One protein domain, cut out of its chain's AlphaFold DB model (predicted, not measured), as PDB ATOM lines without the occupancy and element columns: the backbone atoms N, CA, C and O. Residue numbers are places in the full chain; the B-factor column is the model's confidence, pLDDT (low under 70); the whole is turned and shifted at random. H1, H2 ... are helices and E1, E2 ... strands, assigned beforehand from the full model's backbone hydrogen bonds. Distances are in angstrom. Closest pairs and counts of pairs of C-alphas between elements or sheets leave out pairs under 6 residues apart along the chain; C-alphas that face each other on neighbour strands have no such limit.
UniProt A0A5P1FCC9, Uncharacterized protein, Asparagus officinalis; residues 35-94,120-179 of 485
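What this domain is: This is residues 35 to 94 and 120 to 179 of the 485 residues of an uncharacterized protein of Asparagus officinalis (UniProt A0A5P1FCC9). A small hairpin of two short strands, E1 and E2, lies near the middle, with the long helix H4 packed on E1 and crossing it. A second long helix, H6, runs apart from both H4 and the hairpin, while the shorter helices H1 and H2 lie at one end of the domain and H3 runs alongside part of H4. The printed part has 120 residues with six named helices and two named strands, in the order H1, H2, H3, H4, E1, E2, H5, H6; the sheet is E1 - E2, antiparallel, and the class is mostly helix. The whole is compact, with a radius of gyration of the C-alphas of 15.6 A, and it spans 43 by 32 by 26 A.

How they stand to each other: Strands E1, residues 129 to 131, and E2, residues 136 to 139, form a hairpin, antiparallel at 154 degrees. N 130 and O 138 are 2.9 A apart and N 138 and O 130 are 2.8 A apart, both within hydrogen-bond range. Residues 55 to 56 pair antiparallel with residues 136 to 137 of E2. H4, residues 71 to 94, has 10 pairs of C-alphas within 8 A of E1, the closest those of Val 85 and Ala 131 at 4.6 A. H4 and E2 are near each other. H3, residues 57 to 66, is close to but not clearly touching H4, at a shallow tilt of 23 degrees, opposite ways; the closest C-alphas, of Ala 64 and Asn 74, are 7.7 A apart. H5, residues 141 to 144, only just touches H2, residues 46 to 52, with 3 pairs of C-alphas within 8 A, the closest those of Arg 49 and Ile 144 at 6.7 A. H6, residues 149 to 169, only just touches H5, with 3 such pairs, only at the corner and with residues 151 to 152 alone; the closest C-alphas, of Phe 143 and Leu 152, are 6.2 A apart. H6 with residue 149 alone only just touches H1, residues 35 to 43, also with 3 pairs, the closest C-alphas being those of Gln 38 and Leu 149 at 5.5 A. H4 and H6 are apart. In H1, H2, H3, H4 and H6 every O i to N i+4 pair is within hydrogen-bond range; H5 is too short for such a pair.

Where its parts are: E1 is 7.0 A long and E2 10.2 A from first to last C-alpha. H4 measures 35.5 A and H6 30.2 A; H3 measures 14.1 A, H1 12.3 A, H2 10.0 A and H5 4.9 A. H1 begins at C-alpha 35 (-63.697, -26.776, 31.535), E1 at C-alpha 129 (-40.668, -16.225, 27.715), and H6 ends at C-alpha 169 (-30.130, -24.922, 44.563).

The domain as a whole: The C-alphas of Asp 35 and Arg 72, the two farthest apart, are 44.5 A from each other. Residues 95 to 119 are not printed, and C-alphas 94 and 120 are 20.7 A apart across this cut, which lies in the link from H4 to E1. The links printed whole are tight. The mean pLDDT of the printed part is 82.8; residue 67, residues 93 to 94 and residues 176 to 179 are under 70.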
ATOM      1  N   ASP A  35     -62.890 -26.877  32.750       79.00
ATOM      2  CA  ASP A  35     -63.697 -26.776  31.535       79.00
ATOM      3  C   ASP A  35     -64.240 -25.356  31.308       79.00
ATOM      4  O   ASP A  35     -64.264 -24.868  30.175       79.00
ATOM      5  N   GLN A  36     -64.611 -24.643  32.378       80.38
ATOM      6  CA  GLN A  36     -65.019 -23.236  32.299       80.38
ATOM      7  C   GLN A  36     -63.850 -22.325  31.901       80.38
ATOM      8  O   GLN A  36     -64.027 -21.446  31.056       80.38
ATOM      9  N   LEU A  37     -62.650 -22.551  32.449       81.25
ATOM     10  CA  LEU A  37     -61.445 -21.802  32.065       81.25
ATOM     11  C   LEU A  37     -61.017 -22.102  30.630       81.25
ATOM     12  O   LEU A  37     -60.639 -21.190  29.898       81.25
ATOM     13  N   GLN A  38     -61.101 -23.363  30.210       81.94
ATOM     14  CA  GLN A  38     -60.792 -23.790  28.850       81.94
ATOM     15  C   GLN A  38     -61.745 -23.136  27.846       81.94
ATOM     16  O   GLN A  38     -61.302 -22.664  26.796       81.94
ATOM     17  N   LYS A  39     -63.041 -23.065  28.174       83.81
ATOM     18  CA  LYS A  39     -64.041 -22.369  27.361       83.81
ATOM     19  C   LYS A  39     -63.745 -20.870  27.275       83.81
ATOM     20  O   LYS A  39     -63.655 -20.340  26.172       83.81
ATOM     21  N   PHE A  40     -63.496 -20.216  28.411       85.94
ATOM     22  CA  PHE A  40     -63.106 -18.803  28.463       85.94
ATOM     23  C   PHE A  40     -61.845 -18.511  27.637       85.94
ATOM     24  O   PHE A  40     -61.815 -17.566  26.850       85.94
ATOM     25  N   TRP A  41     -60.813 -19.348  27.774       84.25
ATOM     26  CA  TRP A  41     -59.577 -19.225  27.007       84.25
ATOM     27  C   TRP A  41     -59.843 -19.325  25.506       84.25
ATOM     28  O   TRP A  41     -59.365 -18.493  24.735       84.25
ATOM     29  N   ASN A  42     -60.659 -20.293  25.087       82.38
ATOM     30  CA  ASN A  42     -61.015 -20.498  23.686       82.38
ATOM     31  C   ASN A  42     -61.816 -19.337  23.088       82.38
ATOM     32  O   ASN A  42     -61.587 -18.992  21.933       82.38
ATOM     33  N   GLU A  43     -62.691 -18.710  23.873       87.19
ATOM     34  CA  GLU A  43     -63.519 -17.573  23.450       87.19
ATOM     35  C   GLU A  43     -62.759 -16.232  23.433       87.19
ATOM     36  O   GLU A  43     -63.184 -15.285  22.769       87.19
ATOM     37  N   LEU A  44     -61.613 -16.133  24.116       86.69
ATOM     38  CA  LEU A  44     -60.781 -14.929  24.127       86.69
ATOM     39  C   LEU A  44     -60.085 -14.691  22.773       86.69
ATOM     40  O   LEU A  44     -59.283 -15.531  22.346       86.69
ATOM     41  N   PRO A  45     -60.257 -13.505  22.151       87.94
ATOM     42  CA  PRO A  45     -59.481 -13.109  20.981       87.94
ATOM     43  C   PRO A  45     -57.979 -13.095  21.271       87.94
ATOM     44  O   PRO A  45     -57.553 -12.761  22.380       87.94
ATOM     45  N   LEU A  46     -57.156 -13.346  20.250       82.06
ATOM     46  CA  LEU A  46     -55.699 -13.402  20.401       82.06
ATOM     47  C   LEU A  46     -55.110 -12.141  21.058       82.06
ATOM     48  O   LEU A  46     -54.310 -12.231  21.987       82.06
ATOM     49  N   GLN A  47     -55.565 -10.955  20.645       84.44
ATOM     50  CA  GLN A  47     -55.125  -9.692  21.246       84.44
ATOM     51  C   GLN A  47     -55.465  -9.595  22.743       84.44
ATOM     52  O   GLN A  47     -54.725  -8.973  23.507       84.44
ATOM     53  N   ALA A  48     -56.575 -10.196  23.178       84.81
ATOM     54  CA  ALA A  48     -56.968 -10.229  24.581       84.81
ATOM     55  C   ALA A  48     -56.098 -11.216  25.375       84.81
ATOM     56  O   ALA A  48     -55.603 -10.847  26.438       84.81
ATOM     57  N   ARG A  49     -55.812 -12.405  24.822       84.12
ATOM     58  CA  ARG A  49     -54.861 -13.371  25.408       84.12
ATOM     59  C   ARG A  49     -53.477 -12.750  25.598       84.12
ATOM     60  O   ARG A  49     -52.933 -12.767  26.700       84.12
ATOM     61  N   GLN A  50     -52.959 -12.094  24.558       82.50
ATOM     62  CA  GLN A  50     -51.693 -11.362  24.622       82.50
ATOM     63  C   GLN A  50     -51.726 -10.258  25.686       82.50
ATOM     64  O   GLN A  50     -50.756 -10.081  26.407       82.50
ATOM     65  N   LYS A  51     -52.829  -9.517  25.842       84.00
ATOM     66  CA  LYS A  51     -52.952  -8.485  26.890       84.00
ATOM     67  C   LYS A  51     -53.012  -9.048  28.315       84.00
ATOM     68  O   LYS A  51     -52.701  -8.297  29.246       84.00
ATOM     69  N   LEU A  52     -53.445 -10.295  28.507       82.75
ATOM     70  CA  LEU A  52     -53.530 -10.954  29.817       82.75
ATOM     71  C   LEU A  52     -52.169 -11.465  30.304       82.75
ATOM     72  O   LEU A  52     -51.876 -11.372  31.496       82.75
ATOM     73  N   LEU A  53     -51.334 -11.941  29.379       85.44
ATOM     74  CA  LEU A  53     -50.040 -12.570  29.660       85.44
ATOM     75  C   LEU A  53     -48.866 -11.607  29.449       85.44
ATOM     76  O   LEU A  53     -47.843 -11.958  28.861       85.44
ATOM     77  N   ARG A  54     -49.034 -10.357  29.891       86.94
ATOM     78  CA  ARG A  54     -48.016  -9.304  29.795       86.94
ATOM     79  C   ARG A  54     -47.666  -8.771  31.168       86.94
ATOM     80  O   ARG A  54     -48.554  -8.378  31.926       86.94
ATOM     81  N   ILE A  55     -46.369  -8.694  31.433       84.44
ATOM     82  CA  ILE A  55     -45.805  -7.976  32.569       84.44
ATOM     83  C   ILE A  55     -44.968  -6.824  32.026       84.44
ATOM     84  O   ILE A  55     -44.118  -7.006  31.158       84.44
ATOM     85  N   ASP A  56     -45.227  -5.632  32.546       86.56
ATOM     86  CA  ASP A  56     -44.424  -4.454  32.258       86.56
ATOM     87  C   ASP A  56     -43.087  -4.506  33.023       86.56
ATOM     88  O   ASP A  56     -43.044  -4.891  34.195       86.56
ATOM     89  N   LYS A  57     -41.994  -4.108  32.367       86.56
ATOM     90  CA  LYS A  57     -40.644  -4.079  32.944       86.56
ATOM     91  C   LYS A  57     -40.609  -3.262  34.230       86.56
ATOM     92  O   LYS A  57     -40.039  -3.722  35.217       86.56
ATOM     93  N   GLN A  58     -41.201  -2.071  34.251       86.00
ATOM     94  CA  GLN A  58     -41.208  -1.226  35.443       86.00
ATOM     95  C   GLN A  58     -41.920  -1.936  36.595       86.00
ATOM     96  O   GLN A  58     -41.365  -1.994  37.690       86.00
ATOM     97  N   ALA A  59     -43.068  -2.566  36.336       83.25
ATOM     98  CA  ALA A  59     -43.788  -3.345  37.344       83.25
ATOM     99  C   ALA A  59     -42.984  -4.560  37.853       83.25
ATOM    100  O   ALA A  59     -42.959  -4.823  39.058       83.25
ATOM    101  N   LEU A  60     -42.296  -5.283  36.960       82.12
ATOM    102  CA  LEU A  60     -41.449  -6.427  37.315       82.12
ATOM    103  C   LEU A  60     -40.298  -6.011  38.237       82.12
ATOM    104  O   LEU A  60     -40.097  -6.606  39.296       82.12
ATOM    105  N   PHE A  61     -39.558  -4.970  37.857       81.69
ATOM    106  CA  PHE A  61     -38.412  -4.503  38.636       81.69
ATOM    107  C   PHE A  61     -38.830  -3.745  39.898       81.69
ATOM    108  O   PHE A  61     -38.100  -3.764  40.885       81.69
ATOM    109  N   GLU A  62     -40.012  -3.129  39.930       80.81
ATOM    110  CA  GLU A  62     -40.582  -2.604  41.172       80.81
ATOM    111  C   GLU A  62     -40.895  -3.740  42.157       80.81
ATOM    112  O   GLU A  62     -40.595  -3.622  43.345       80.81
ATOM    113  N   GLN A  63     -41.425  -4.868  41.675       74.12
ATOM    114  CA  GLN A  63     -41.638  -6.052  42.507       74.12
ATOM    115  C   GLN A  63     -40.312  -6.671  42.975       74.12
ATOM    116  O   GLN A  63     -40.197  -7.035  44.145       74.12
ATOM    117  N   ALA A  64     -39.297  -6.737  42.109       71.56
ATOM    118  CA  ALA A  64     -37.958  -7.168  42.504       71.56
ATOM    119  C   ALA A  64     -37.378  -6.247  43.594       71.56
ATOM    120  O   ALA A  64     -36.930  -6.724  44.629       71.56
ATOM    121  N   ARG A  65     -37.482  -4.920  43.454       72.38
ATOM    122  CA  ARG A  65     -37.048  -3.982  44.507       72.38
ATOM    123  C   ARG A  65     -37.807  -4.174  45.821       72.38
ATOM    124  O   ARG A  65     -37.183  -4.158  46.875       72.38
ATOM    125  N   LYS A  66     -39.127  -4.401  45.773       72.12
ATOM    126  CA  LYS A  66     -39.946  -4.708  46.966       72.12
ATOM    127  C   LYS A  66     -39.496  -5.988  47.670       72.12
ATOM    128  O   LYS A  66     -39.601  -6.080  48.886       72.12
ATOM    129  N   ASN A  67     -38.943  -6.934  46.918       69.31
ATOM    130  CA  ASN A  67     -38.370  -8.173  47.436       69.31
ATOM    131  C   ASN A  67     -36.901  -8.011  47.897       69.31
ATOM    132  O   ASN A  67     -36.240  -9.008  48.172       69.31
ATOM    133  N   LEU A  68     -36.399  -6.771  48.000       71.56
ATOM    134  CA  LEU A  68     -35.110  -6.403  48.601       71.56
ATOM    135  C   LEU A  68     -33.880  -7.080  47.963       71.56
ATOM    136  O   LEU A  68     -32.946  -7.480  48.655       71.56
ATOM    137  N   TYR A  69     -33.844  -7.203  46.636       77.00
ATOM    138  CA  TYR A  69     -32.657  -7.715  45.943       77.00
ATOM    139  C   TYR A  69     -31.441  -6.813  46.192       77.00
ATOM    140  O   TYR A  69     -31.551  -5.587  46.122       77.00
ATOM    141  N   CYS A  70     -30.271  -7.413  46.444       83.38
ATOM    142  CA  CYS A  70     -29.031  -6.645  46.563       83.38
ATOM    143  C   CYS A  70     -28.655  -5.997  45.218       83.38
ATOM    144  O   CYS A  70     -29.096  -6.447  44.154       83.38
ATOM    145  N   SER A  71     -27.839  -4.940  45.252       84.31
ATOM    146  CA  SER A  71     -27.505  -4.141  44.061       84.31
ATOM    147  C   SER A  71     -26.904  -4.993  42.935       84.31
ATOM    148  O   SER A  71     -27.313  -4.858  41.780       84.31
ATOM    149  N   ARG A  72     -26.013  -5.932  43.284       87.50
ATOM    150  CA  ARG A  72     -25.375  -6.878  42.355       87.50
ATOM    151  C   ARG A  72     -26.387  -7.816  41.691       87.50
ATOM    152  O   ARG A  72     -26.472  -7.846  40.465       87.50
ATOM    153  N   CYS A  73     -27.212  -8.514  42.475       87.19
ATOM    154  CA  CYS A  73     -28.258  -9.399  41.943       87.19
ATOM    155  C   CYS A  73     -29.280  -8.639  41.086       87.19
ATOM    156  O   CYS A  73     -29.718  -9.138  40.052       87.19
ATOM    157  N   ASN A  74     -29.644  -7.413  41.475       86.88
ATOM    158  CA  ASN A  74     -30.534  -6.571  40.679       86.88
ATOM    159  C   ASN A  74     -29.912  -6.184  39.323       86.88
ATOM    160  O   ASN A  74     -30.615  -6.165  38.313       86.88
ATOM    161  N   GLY A  75     -28.602  -5.918  39.277       89.12
ATOM    162  CA  GLY A  75     -27.868  -5.707  38.025       89.12
ATOM    163  C   GLY A  75     -27.946  -6.916  37.088       89.12
ATOM    164  O   GLY A  75     -28.285  -6.760  35.915       89.12
ATOM    165  N   LEU A  76     -27.744  -8.125  37.619       91.31
ATOM    166  CA  LEU A  76     -27.840  -9.372  36.848       91.31
ATOM    167  C   LEU A  76     -29.262  -9.650  36.340       91.31
ATOM    168  O   LEU A  76     -29.434 -10.143  35.227       91.31
ATOM    169  N   LEU A  77     -30.299  -9.283  37.099       88.88
ATOM    170  CA  LEU A  77     -31.683  -9.363  36.615       88.88
ATOM    171  C   LEU A  77     -31.939  -8.423  35.428       88.88
ATOM    172  O   LEU A  77     -32.634  -8.791  34.480       88.88
ATOM    173  N   LEU A  78     -31.384  -7.208  35.454       90.88
ATOM    174  CA  LEU A  78     -31.487  -6.263  34.335       90.88
ATOM    175  C   LEU A  78     -30.745  -6.772  33.090       90.88
ATOM    176  O   LEU A  78     -31.242  -6.611  31.969       90.88
ATOM    177  N   GLU A  79     -29.586  -7.400  33.284       93.38
ATOM    178  CA  GLU A  79     -28.838  -8.071  32.220       93.38
ATOM    179  C   GLU A  79     -29.662  -9.217  31.615       93.38
ATOM    180  O   GLU A  79     -29.885  -9.231  30.404       93.38
ATOM    181  N   GLY A  80     -30.210 -10.105  32.452       92.12
ATOM    182  CA  GLY A  80     -31.071 -11.211  32.024       92.12
ATOM    183  C   GLY A  80     -32.279 -10.737  31.212       92.12
ATOM    184  O   GLY A  80     -32.533 -11.243  30.122       92.12
ATOM    185  N   PHE A  81     -32.964  -9.676  31.654       91.81
ATOM    186  CA  PHE A  81     -34.055  -9.080  30.873       91.81
ATOM    187  C   PHE A  81     -33.591  -8.615  29.484       91.81
ATOM    188  O   PHE A  81     -34.289  -8.800  28.488       91.81
ATOM    189  N   SER A  82     -32.403  -8.015  29.400       92.38
ATOM    190  CA  SER A  82     -31.833  -7.556  28.129       92.38
ATOM    191  C   SER A  82     -31.514  -8.729  27.196       92.38
ATOM    192  O   SER A  82     -31.750  -8.628  25.991       92.38
ATOM    193  N   GLN A  83     -31.057  -9.859  27.742       93.69
ATOM    194  CA  GLN A  83     -30.843 -11.093  26.983       93.69
ATOM    195  C   GLN A  83     -32.167 -11.675  26.453       93.69
ATOM    196  O   GLN A  83     -32.233 -12.036  25.278       93.69
ATOM    197  N   ILE A  84     -33.248 -11.660  27.244       92.56
ATOM    198  CA  ILE A  84     -34.594 -12.058  26.781       92.56
ATOM    199  C   ILE A  84     -35.067 -11.161  25.627       92.56
ATOM    200  O   ILE A  84     -35.633 -11.648  24.648       92.56
ATOM    201  N   VAL A  85     -34.817  -9.849  25.701       92.25
ATOM    202  CA  VAL A  85     -35.150  -8.911  24.612       92.25
ATOM    203  C   VAL A  85     -34.364  -9.231  23.337       92.25
ATOM    204  O   VAL A  85     -34.902  -9.113  22.237       92.25
ATOM    205  N   MET A  86     -33.093  -9.623  23.453       90.62
ATOM    206  CA  MET A  86     -32.287 -10.038  22.301       90.62
ATOM    207  C   MET A  86     -32.785 -11.357  21.703       90.62
ATOM    208  O   MET A  86     -32.933 -11.438  20.484       90.62
ATOM    209  N   TYR A  87     -33.137 -12.329  22.546       90.38
ATOM    210  CA  TYR A  87     -33.763 -13.588  22.133       90.38
ATOM    211  C   TYR A  87     -35.099 -13.364  21.404       90.38
ATOM    212  O   TYR A  87     -35.347 -13.931  20.344       90.38
ATOM    213  N   GLY A  88     -35.941 -12.451  21.897       86.69
ATOM    214  CA  GLY A  88     -37.184 -12.082  21.212       86.69
ATOM    215  C   GLY A  88     -36.955 -11.502  19.808       86.69
ATOM    216  O   GLY A  88     -37.741 -11.758  18.898       86.69
ATOM    217  N   LYS A  89     -35.864 -10.749  19.598       85.81
ATOM    218  CA  LYS A  89     -35.515 -10.196  18.276       85.81
ATOM    219  C   LYS A  89     -35.033 -11.264  17.298       85.81
ATOM    220  O   LYS A  89     -35.383 -11.168  16.124       85.81
ATOM    221  N   SER A  90     -34.237 -12.239  17.746       85.75
ATOM    222  CA  SER A  90     -33.738 -13.297  16.855       85.75
ATOM    223  C   SER A  90     -34.888 -14.140  16.307       85.75
ATOM    224  O   SER A  90     -34.942 -14.376  15.104       85.75
ATOM    225  N   LEU A  91     -35.879 -14.454  17.148       81.38
ATOM    226  CA  LEU A  91     -37.094 -15.160  16.730       81.38
ATOM    227  C   LEU A  91     -37.899 -14.386  15.670       81.38
ATOM    228  O   LEU A  91     -38.441 -14.971  14.737       81.38
ATOM    229  N   GLN A  92     -37.958 -13.055  15.780       72.94
ATOM    230  CA  GLN A  92     -38.643 -12.205  14.795       72.94
ATOM    231  C   GLN A  92     -37.875 -12.089  13.469       72.94
ATOM    232  O   GLN A  92     -38.497 -11.946  12.419       72.94
ATOM    233  N   GLN A  93     -36.539 -12.148  13.497       64.94
ATOM    234  CA  GLN A  93     -35.706 -12.124  12.289       64.94
ATOM    235  C   GLN A  93     -35.749 -13.451  11.524       64.94
ATOM    236  O   GLN A  93     -35.831 -13.436  10.297       64.94
ATOM    237  N   GLU A  94     -35.773 -14.585  12.225       56.91
ATOM    238  CA  GLU A  94     -35.975 -15.904  11.608       56.91
ATOM    239  C   GLU A  94     -37.376 -16.038  10.987       56.91
ATOM    240  O   GLU A  94     -37.522 -16.632   9.922       56.91
ATOM    241  N   ASP A 120     -43.226 -28.448  25.557       78.38
ATOM    242  CA  ASP A 120     -42.423 -28.356  26.778       78.38
ATOM    243  C   ASP A 120     -41.730 -26.978  26.879       78.38
ATOM    244  O   ASP A 120     -40.857 -26.655  26.074       78.38
ATOM    245  N   PRO A 121     -42.050 -26.135  27.877       81.94
ATOM    246  CA  PRO A 121     -41.367 -24.858  28.069       81.94
ATOM    247  C   PRO A 121     -39.862 -24.998  28.347       81.94
ATOM    248  O   PRO A 121     -39.139 -24.016  28.174       81.94
ATOM    249  N   SER A 122     -39.394 -26.167  28.803       81.44
ATOM    250  CA  SER A 122     -37.994 -26.422  29.163       81.44
ATOM    251  C   SER A 122     -37.044 -26.422  27.959       81.44
ATOM    252  O   SER A 122     -35.876 -26.068  28.110       81.44
ATOM    253  N   VAL A 123     -37.546 -26.722  26.750       84.75
ATOM    254  CA  VAL A 123     -36.727 -26.697  25.524       84.75
ATOM    255  C   VAL A 123     -36.380 -25.274  25.083       84.75
ATOM    256  O   VAL A 123     -35.496 -25.069  24.251       84.75
ATOM    257  N   HIS A 124     -37.070 -24.270  25.635       86.19
ATOM    258  CA  HIS A 124     -36.792 -22.868  25.372       86.19
ATOM    259  C   HIS A 124     -35.839 -22.298  26.430       86.19
ATOM    260  O   HIS A 124     -36.136 -22.412  27.621       86.19
ATOM    261  N   PRO A 125     -34.782 -21.561  26.031       87.50
ATOM    262  CA  PRO A 125     -33.784 -21.023  26.961       87.50
ATOM    263  C   PRO A 125     -34.378 -20.220  28.125       87.50
ATOM    264  O   PRO A 125     -33.869 -20.263  29.236       87.50
ATOM    265  N   TRP A 126     -35.499 -19.531  27.884       90.56
ATOM    266  CA  TRP A 126     -36.171 -18.669  28.858       90.56
ATOM    267  C   TRP A 126     -37.507 -19.228  29.362       90.56
ATOM    268  O   TRP A 126     -38.403 -18.461  29.706       90.56
ATOM    269  N   GLY A 127     -37.694 -20.552  29.353       85.62
ATOM    270  CA  GLY A 127     -38.904 -21.181  29.901       85.62
ATOM    271  C   GLY A 127     -40.187 -20.813  29.148       85.62
ATOM    272  O   GLY A 127     -41.264 -20.786  29.739       85.62
ATOM    273  N   GLY A 128     -40.060 -20.465  27.865       87.56
ATOM    274  CA  GLY A 128     -41.159 -19.996  27.021       87.56
ATOM    275  C   GLY A 128     -41.433 -18.489  27.082       87.56
ATOM    276  O   GLY A 128     -42.457 -18.053  26.557       87.56
ATOM    277  N   LEU A 129     -40.549 -17.685  27.685       89.56
ATOM    278  CA  LEU A 129     -40.668 -16.225  27.715       89.56
ATOM    279  C   LEU A 129     -40.032 -15.532  26.507       89.56
ATOM    280  O   LEU A 129     -39.020 -15.968  25.960       89.56
ATOM    281  N   ALA A 130     -40.597 -14.378  26.164       90.62
ATOM    282  CA  ALA A 130     -40.026 -13.402  25.249       90.62
ATOM    283  C   ALA A 130     -40.313 -11.979  25.742       90.62
ATOM    284  O   ALA A 130     -41.312 -11.718  26.413       90.62
ATOM    285  N   ALA A 131     -39.439 -11.036  25.394       90.06
ATOM    286  CA  ALA A 131     -39.605  -9.628  25.728       90.06
ATOM    287  C   ALA A 131     -39.390  -8.759  24.493       90.06
ATOM    288  O   ALA A 131     -38.550  -9.058  23.643       90.06
ATOM    289  N   ASN A 132     -40.144  -7.666  24.394       84.94
ATOM    290  CA  ASN A 132     -39.987  -6.693  23.318       84.94
ATOM    291  C   ASN A 132     -39.157  -5.472  23.764       84.94
ATOM    292  O   ASN A 132     -38.836  -5.294  24.941       84.94
ATOM    293  N   ARG A 133     -38.806  -4.602  22.805       81.19
ATOM    294  CA  ARG A 133     -38.049  -3.363  23.080       81.19
ATOM    295  C   ARG A 133     -38.819  -2.375  23.957       81.19
ATOM    296  O   ARG A 133     -38.186  -1.600  24.667       81.19
ATOM    297  N   ASP A 134     -40.145  -2.452  23.944       82.44
ATOM    298  CA  ASP A 134     -41.031  -1.597  24.740       82.44
ATOM    299  C   ASP A 134     -41.049  -1.992  26.226       82.44
ATOM    300  O   ASP A 134     -41.763  -1.389  27.020       82.44
ATOM    301  N   GLY A 135     -40.266  -3.003  26.625       83.12
ATOM    302  CA  GLY A 135     -40.163  -3.434  28.014       83.12
ATOM    303  C   GLY A 135     -41.315  -4.331  28.455       83.12
ATOM    304  O   GLY A 135     -41.567  -4.455  29.647       83.12
ATOM    305  N   ILE A 136     -42.011  -4.982  27.530       88.00
ATOM    306  CA  ILE A 136     -43.093  -5.907  27.852       88.00
ATOM    307  C   ILE A 136     -42.557  -7.337  27.806       88.00
ATOM    308  O   ILE A 136     -42.102  -7.795  26.759       88.00
ATOM    309  N   LEU A 137     -42.657  -8.043  28.933       89.31
ATOM    310  CA  LEU A 137     -42.398  -9.477  29.055       89.31
ATOM    311  C   LEU A 137     -43.693 -10.262  28.805       89.31
ATOM    312  O   LEU A 137     -44.741  -9.923  29.359       89.31
ATOM    313  N   THR A 138     -43.630 -11.304  27.981       90.19
ATOM    314  CA  THR A 138     -44.771 -12.149  27.608       90.19
ATOM    315  C   THR A 138     -44.331 -13.590  27.309       90.19
ATOM    316  O   THR A 138     -43.146 -13.900  27.405       90.19
ATOM    317  N   LEU A 139     -45.275 -14.481  26.992       88.50
ATOM    318  CA  LEU A 139     -44.975 -15.846  26.537       88.50
ATOM    319  C   LEU A 139     -44.763 -15.889  25.018       88.50
ATOM    320  O   LEU A 139     -45.251 -15.027  24.292       88.50
ATOM    321  N   LEU A 140     -44.061 -16.913  24.531       88.12
ATOM    322  CA  LEU A 140     -43.933 -17.182  23.100       88.12
ATOM    323  C   LEU A 140     -45.299 -17.434  22.452       88.12
ATOM    324  O   LEU A 140     -46.209 -18.012  23.057       88.12
ATOM    325  N   ASP A 141     -45.417 -17.043  21.184       85.56
ATOM    326  CA  ASP A 141     -46.666 -17.135  20.428       85.56
ATOM    327  C   ASP A 141     -47.185 -18.577  20.318       85.56
ATOM    328  O   ASP A 141     -48.396 -18.776  20.334       85.56
ATOM    329  N   CYS A 142     -46.312 -19.594  20.287       84.44
ATOM    330  CA  CYS A 142     -46.724 -21.005  20.300       84.44
ATOM    331  C   CYS A 142     -47.563 -21.373  21.540       84.44
ATOM    332  O   CYS A 142     -48.536 -22.116  21.418       84.44
ATOM    333  N   PHE A 143     -47.264 -20.791  22.707       85.69
ATOM    334  CA  PHE A 143     -48.017 -21.019  23.944       85.69
ATOM    335  C   PHE A 143     -49.279 -20.151  24.025       85.69
ATOM    336  O   PHE A 143     -50.322 -20.613  24.483       85.69
ATOM    337  N   ILE A 144     -49.223 -18.901  23.549       84.19
ATOM    338  CA  ILE A 144     -50.383 -17.986  23.555       84.19
ATOM    339  C   ILE A 144     -51.459 -18.443  22.552       84.19
ATOM    340  O   ILE A 144     -52.663 -18.370  22.833       84.19
ATOM    341  N   ASN A 145     -51.025 -18.928  21.387       82.81
ATOM    342  CA  ASN A 145     -51.889 -19.397  20.302       82.81
ATOM    343  C   ASN A 145     -52.417 -20.818  20.526       82.81
ATOM    344  O   ASN A 145     -53.258 -21.281  19.753       82.81
ATOM    345  N   ALA A 146     -51.956 -21.511  21.574       80.31
ATOM    346  CA  ALA A 146     -52.399 -22.860  21.872       80.31
ATOM    347  C   ALA A 146     -53.925 -22.916  22.059       80.31
ATOM    348  O   ALA A 146     -54.542 -22.083  22.739       80.31
ATOM    349  N   ARG A 147     -54.544 -23.924  21.433       74.50
ATOM    350  CA  ARG A 147     -55.982 -24.207  21.568       74.50
ATOM    351  C   ARG A 147     -56.304 -24.880  22.900       74.50
ATOM    352  O   ARG A 147     -57.368 -24.665  23.463       74.50
ATOM    353  N   SER A 148     -55.387 -25.686  23.423       80.94
ATOM    354  CA  SER A 148     -55.559 -26.352  24.712       80.94
ATOM    355  C   SER A 148     -55.004 -25.484  25.839       80.94
ATOM    356  O   SER A 148     -53.835 -25.105  25.818       80.94
ATOM    357  N   LEU A 149     -55.820 -25.213  26.858       80.50
ATOM    358  CA  LEU A 149     -55.394 -24.562  28.096       80.50
ATOM    359  C   LEU A 149     -54.387 -25.437  28.853       80.50
ATOM    360  O   LEU A 149     -53.592 -24.904  29.617       80.50
ATOM    361  N   ARG A 150     -54.360 -26.759  28.606       81.25
ATOM    362  CA  ARG A 150     -53.358 -27.662  29.201       81.25
ATOM    363  C   ARG A 150     -51.930 -27.253  28.854       81.25
ATOM    364  O   ARG A 150     -51.054 -27.411  29.689       81.25
ATOM    365  N   VAL A 151     -51.712 -26.670  27.676       82.19
ATOM    366  CA  VAL A 151     -50.403 -26.140  27.271       82.19
ATOM    367  C   VAL A 151     -49.985 -24.987  28.180       82.19
ATOM    368  O   VAL A 151     -48.886 -24.981  28.722       82.19
ATOM    369  N   LEU A 152     -50.885 -24.028  28.402       81.25
ATOM    370  CA  LEU A 152     -50.617 -22.892  29.282       81.25
ATOM    371  C   LEU A 152     -50.501 -23.330  30.753       81.25
ATOM    372  O   LEU A 152     -49.669 -22.815  31.496       81.25
ATOM    373  N   GLN A 153     -51.301 -24.313  31.161       83.12
ATOM    374  CA  GLN A 153     -51.216 -24.939  32.474       83.12
ATOM    375  C   GLN A 153     -49.848 -25.609  32.674       83.12
ATOM    376  O   GLN A 153     -49.220 -25.366  33.700       83.12
ATOM    377  N   ASN A 154     -49.338 -26.339  31.674       84.00
ATOM    378  CA  ASN A 154     -48.003 -26.938  31.701       84.00
ATOM    379  C   ASN A 154     -46.901 -25.880  31.860       84.00
ATOM    380  O   ASN A 154     -45.991 -26.062  32.665       84.00
ATOM    381  N   VAL A 155     -47.011 -24.737  31.168       83.88
ATOM    382  CA  VAL A 155     -46.094 -23.594  31.354       83.88
ATOM    383  C   VAL A 155     -46.071 -23.145  32.815       83.88
ATOM    384  O   VAL A 155     -44.999 -22.969  33.391       83.88
ATOM    385  N   PHE A 156     -47.240 -22.989  33.436       84.00
ATOM    386  CA  PHE A 156     -47.348 -22.528  34.819       84.00
ATOM    387  C   PHE A 156     -46.929 -23.572  35.859       84.00
ATOM    388  O   PHE A 156     -46.304 -23.206  36.856       84.00
ATOM    389  N   ASP A 157     -47.268 -24.844  35.656       83.31
ATOM    390  CA  ASP A 157     -46.847 -25.948  36.522       83.31
ATOM    391  C   ASP A 157     -45.332 -26.142  36.458       83.31
ATOM    392  O   ASP A 157     -44.669 -26.167  37.497       83.31
ATOM    393  N   SER A 158     -44.766 -26.151  35.250       84.38
ATOM    394  CA  SER A 158     -43.321 -26.247  35.041       84.38
ATOM    395  C   SER A 158     -42.579 -25.045  35.632       84.38
ATOM    396  O   SER A 158     -41.527 -25.210  36.242       84.38
ATOM    397  N   ALA A 159     -43.132 -23.832  35.517       83.50
ATOM    398  CA  ALA A 159     -42.560 -22.640  36.143       83.50
ATOM    399  C   ALA A 159     -42.539 -22.740  37.681       83.50
ATOM    400  O   ALA A 159     -41.539 -22.387  38.301       83.50
ATOM    401  N   ARG A 160     -43.601 -23.277  38.303       82.56
ATOM    402  CA  ARG A 160     -43.635 -23.535  39.755       82.56
ATOM    403  C   ARG A 160     -42.624 -24.596  40.184       82.56
ATOM    404  O   ARG A 160     -41.978 -24.418  41.211       82.56
ATOM    405  N   ALA A 161     -42.492 -25.677  39.417       84.19
ATOM    406  CA  ALA A 161     -41.524 -26.733  39.702       84.19
ATOM    407  C   ALA A 161     -40.084 -26.196  39.658       84.19
ATOM    408  O   ALA A 161     -39.326 -26.397  40.605       84.19
ATOM    409  N   ARG A 162     -39.747 -25.420  38.618       85.00
ATOM    410  CA  ARG A 162     -38.440 -24.756  38.494       85.00
ATOM    411  C   ARG A 162     -38.184 -23.736  39.597       85.00
ATOM    412  O   ARG A 162     -37.051 -23.600  40.043       85.00
ATOM    413  N   GLU A 163     -39.214 -23.028  40.064       83.31
ATOM    414  CA  GLU A 163     -39.063 -22.114  41.200       83.31
ATOM    415  C   GLU A 163     -38.687 -22.863  42.476       83.31
ATOM    416  O   GLU A 163     -37.781 -22.442  43.192       83.31
ATOM    417  N   HIS A 164     -39.339 -23.996  42.735       84.12
ATOM    418  CA  HIS A 164     -39.024 -24.822  43.892       84.12
ATOM    419  C   HIS A 164     -37.601 -25.399  43.822       84.12
ATOM    420  O   HIS A 164     -36.865 -25.346  44.803       84.12
ATOM    421  N   GLU A 165     -37.187 -25.897  42.654       87.12
ATOM    422  CA  GLU A 165     -35.824 -26.389  42.426       87.12
ATOM    423  C   GLU A 165     -34.777 -25.278  42.605       87.12
ATOM    424  O   GLU A 165     -33.777 -25.469  43.297       87.12
ATOM    425  N   ARG A 166     -35.037 -24.080  42.069       86.50
ATOM    426  CA  ARG A 166     -34.169 -22.905  42.235       86.50
ATOM    427  C   ARG A 166     -33.961 -22.551  43.709       86.50
ATOM    428  O   ARG A 166     -32.845 -22.219  44.101       86.50
ATOM    429  N   GLU A 167     -35.015 -22.602  44.523       83.31
ATOM    430  CA  GLU A 167     -34.927 -22.330  45.964       83.31
ATOM    431  C   GLU A 167     -34.055 -23.347  46.714       83.31
ATOM    432  O   GLU A 167     -33.400 -22.974  47.686       83.31
ATOM    433  N   LEU A 168     -34.028 -24.604  46.258       85.31
ATOM    434  CA  LEU A 168     -33.167 -25.652  46.814       85.31
ATOM    435  C   LEU A 168     -31.706 -25.485  46.381       85.31
ATOM    436  O   LEU A 168     -30.806 -25.691  47.192       85.31
ATOM    437  N   LEU A 169     -31.473 -25.101  45.123       83.62
ATOM    438  CA  LEU A 169     -30.130 -24.922  44.563       83.62
ATOM    439  C   LEU A 169     -29.424 -23.667  45.085       83.62
ATOM    440  O   LEU A 169     -28.201 -23.656  45.208       83.62
ATOM    441  N   TYR A 170     -30.175 -22.602  45.381       84.12
ATOM    442  CA  TYR A 170     -29.609 -21.294  45.721       84.12
ATOM    443  C   TYR A 170     -30.194 -20.709  47.020       84.12
ATOM    444  O   TYR A 170     -30.779 -19.620  46.993       84.12
ATOM    445  N   PRO A 171     -30.023 -21.384  48.173       81.00
ATOM    446  CA  PRO A 171     -30.617 -20.958  49.444       81.00
ATOM    447  C   PRO A 171     -30.109 -19.589  49.925       81.00
ATOM    448  O   PRO A 171     -30.857 -18.842  50.557       81.00
ATOM    449  N   ASP A 172     -28.871 -19.228  49.574       80.81
ATOM    450  CA  ASP A 172     -28.224 -17.972  49.977       80.81
ATOM    451  C   ASP A 172     -28.422 -16.820  48.976       80.81
ATOM    452  O   ASP A 172     -27.966 -15.690  49.202       80.81
ATOM    453  N   ALA A 173     -29.087 -17.081  47.847       82.50
ATOM    454  CA  ALA A 173     -29.302 -16.092  46.801       82.50
ATOM    455  C   ALA A 173     -30.560 -15.245  47.044       82.50
ATOM    456  O   ALA A 173     -31.543 -15.668  47.652       82.50
ATOM    457  N   CYS A 174     -30.567 -14.021  46.506       82.56
ATOM    458  CA  CYS A 174     -31.776 -13.200  46.508       82.56
ATOM    459  C   CYS A 174     -32.923 -13.899  45.757       82.56
ATOM    460  O   CYS A 174     -32.716 -14.486  44.695       82.56
ATOM    461  N   GLY A 175     -34.144 -13.737  46.272       70.44
ATOM    462  CA  GLY A 175     -35.368 -14.134  45.579       70.44
ATOM    463  C   GLY A 175     -35.993 -15.457  46.018       70.44
ATOM    464  O   GLY A 175     -37.048 -15.783  45.495       70.44
ATOM    465  N   GLY A 176     -35.407 -16.219  46.949       62.09
ATOM    466  CA  GLY A 176     -36.004 -17.466  47.460       62.09
ATOM    467  C   GLY A 176     -37.069 -17.274  48.559       62.09
ATOM    468  O   GLY A 176     -36.914 -16.456  49.468       62.09
ATOM    469  N   GLY A 177     -38.162 -18.041  48.501       56.00
ATOM    470  CA  GLY A 177     -39.136 -18.270  49.576       56.00
ATOM    471  C   GLY A 177     -40.064 -17.102  49.923       56.00
ATOM    472  O   GLY A 177     -40.616 -17.070  51.021       56.00
ATOM    473  N   GLY A 178     -40.180 -16.081  49.065       52.97
ATOM    474  CA  GLY A 178     -40.837 -14.814  49.430       52.97
ATOM    475  C   GLY A 178     -40.100 -14.044  50.538       52.97
ATOM    476  O   GLY A 178     -40.624 -13.066  51.075       52.97
ATOM    477  N   ARG A 179     -38.879 -14.470  50.877       52.19
ATOM    478  CA  ARG A 179     -38.042 -13.877  51.913       52.19
ATOM    479  C   ARG A 179     -37.129 -12.856  51.253       52.19
ATOM    480  O   ARG A 179     -36.023 -13.164  50.823       52.19
TER     481      ARG A 179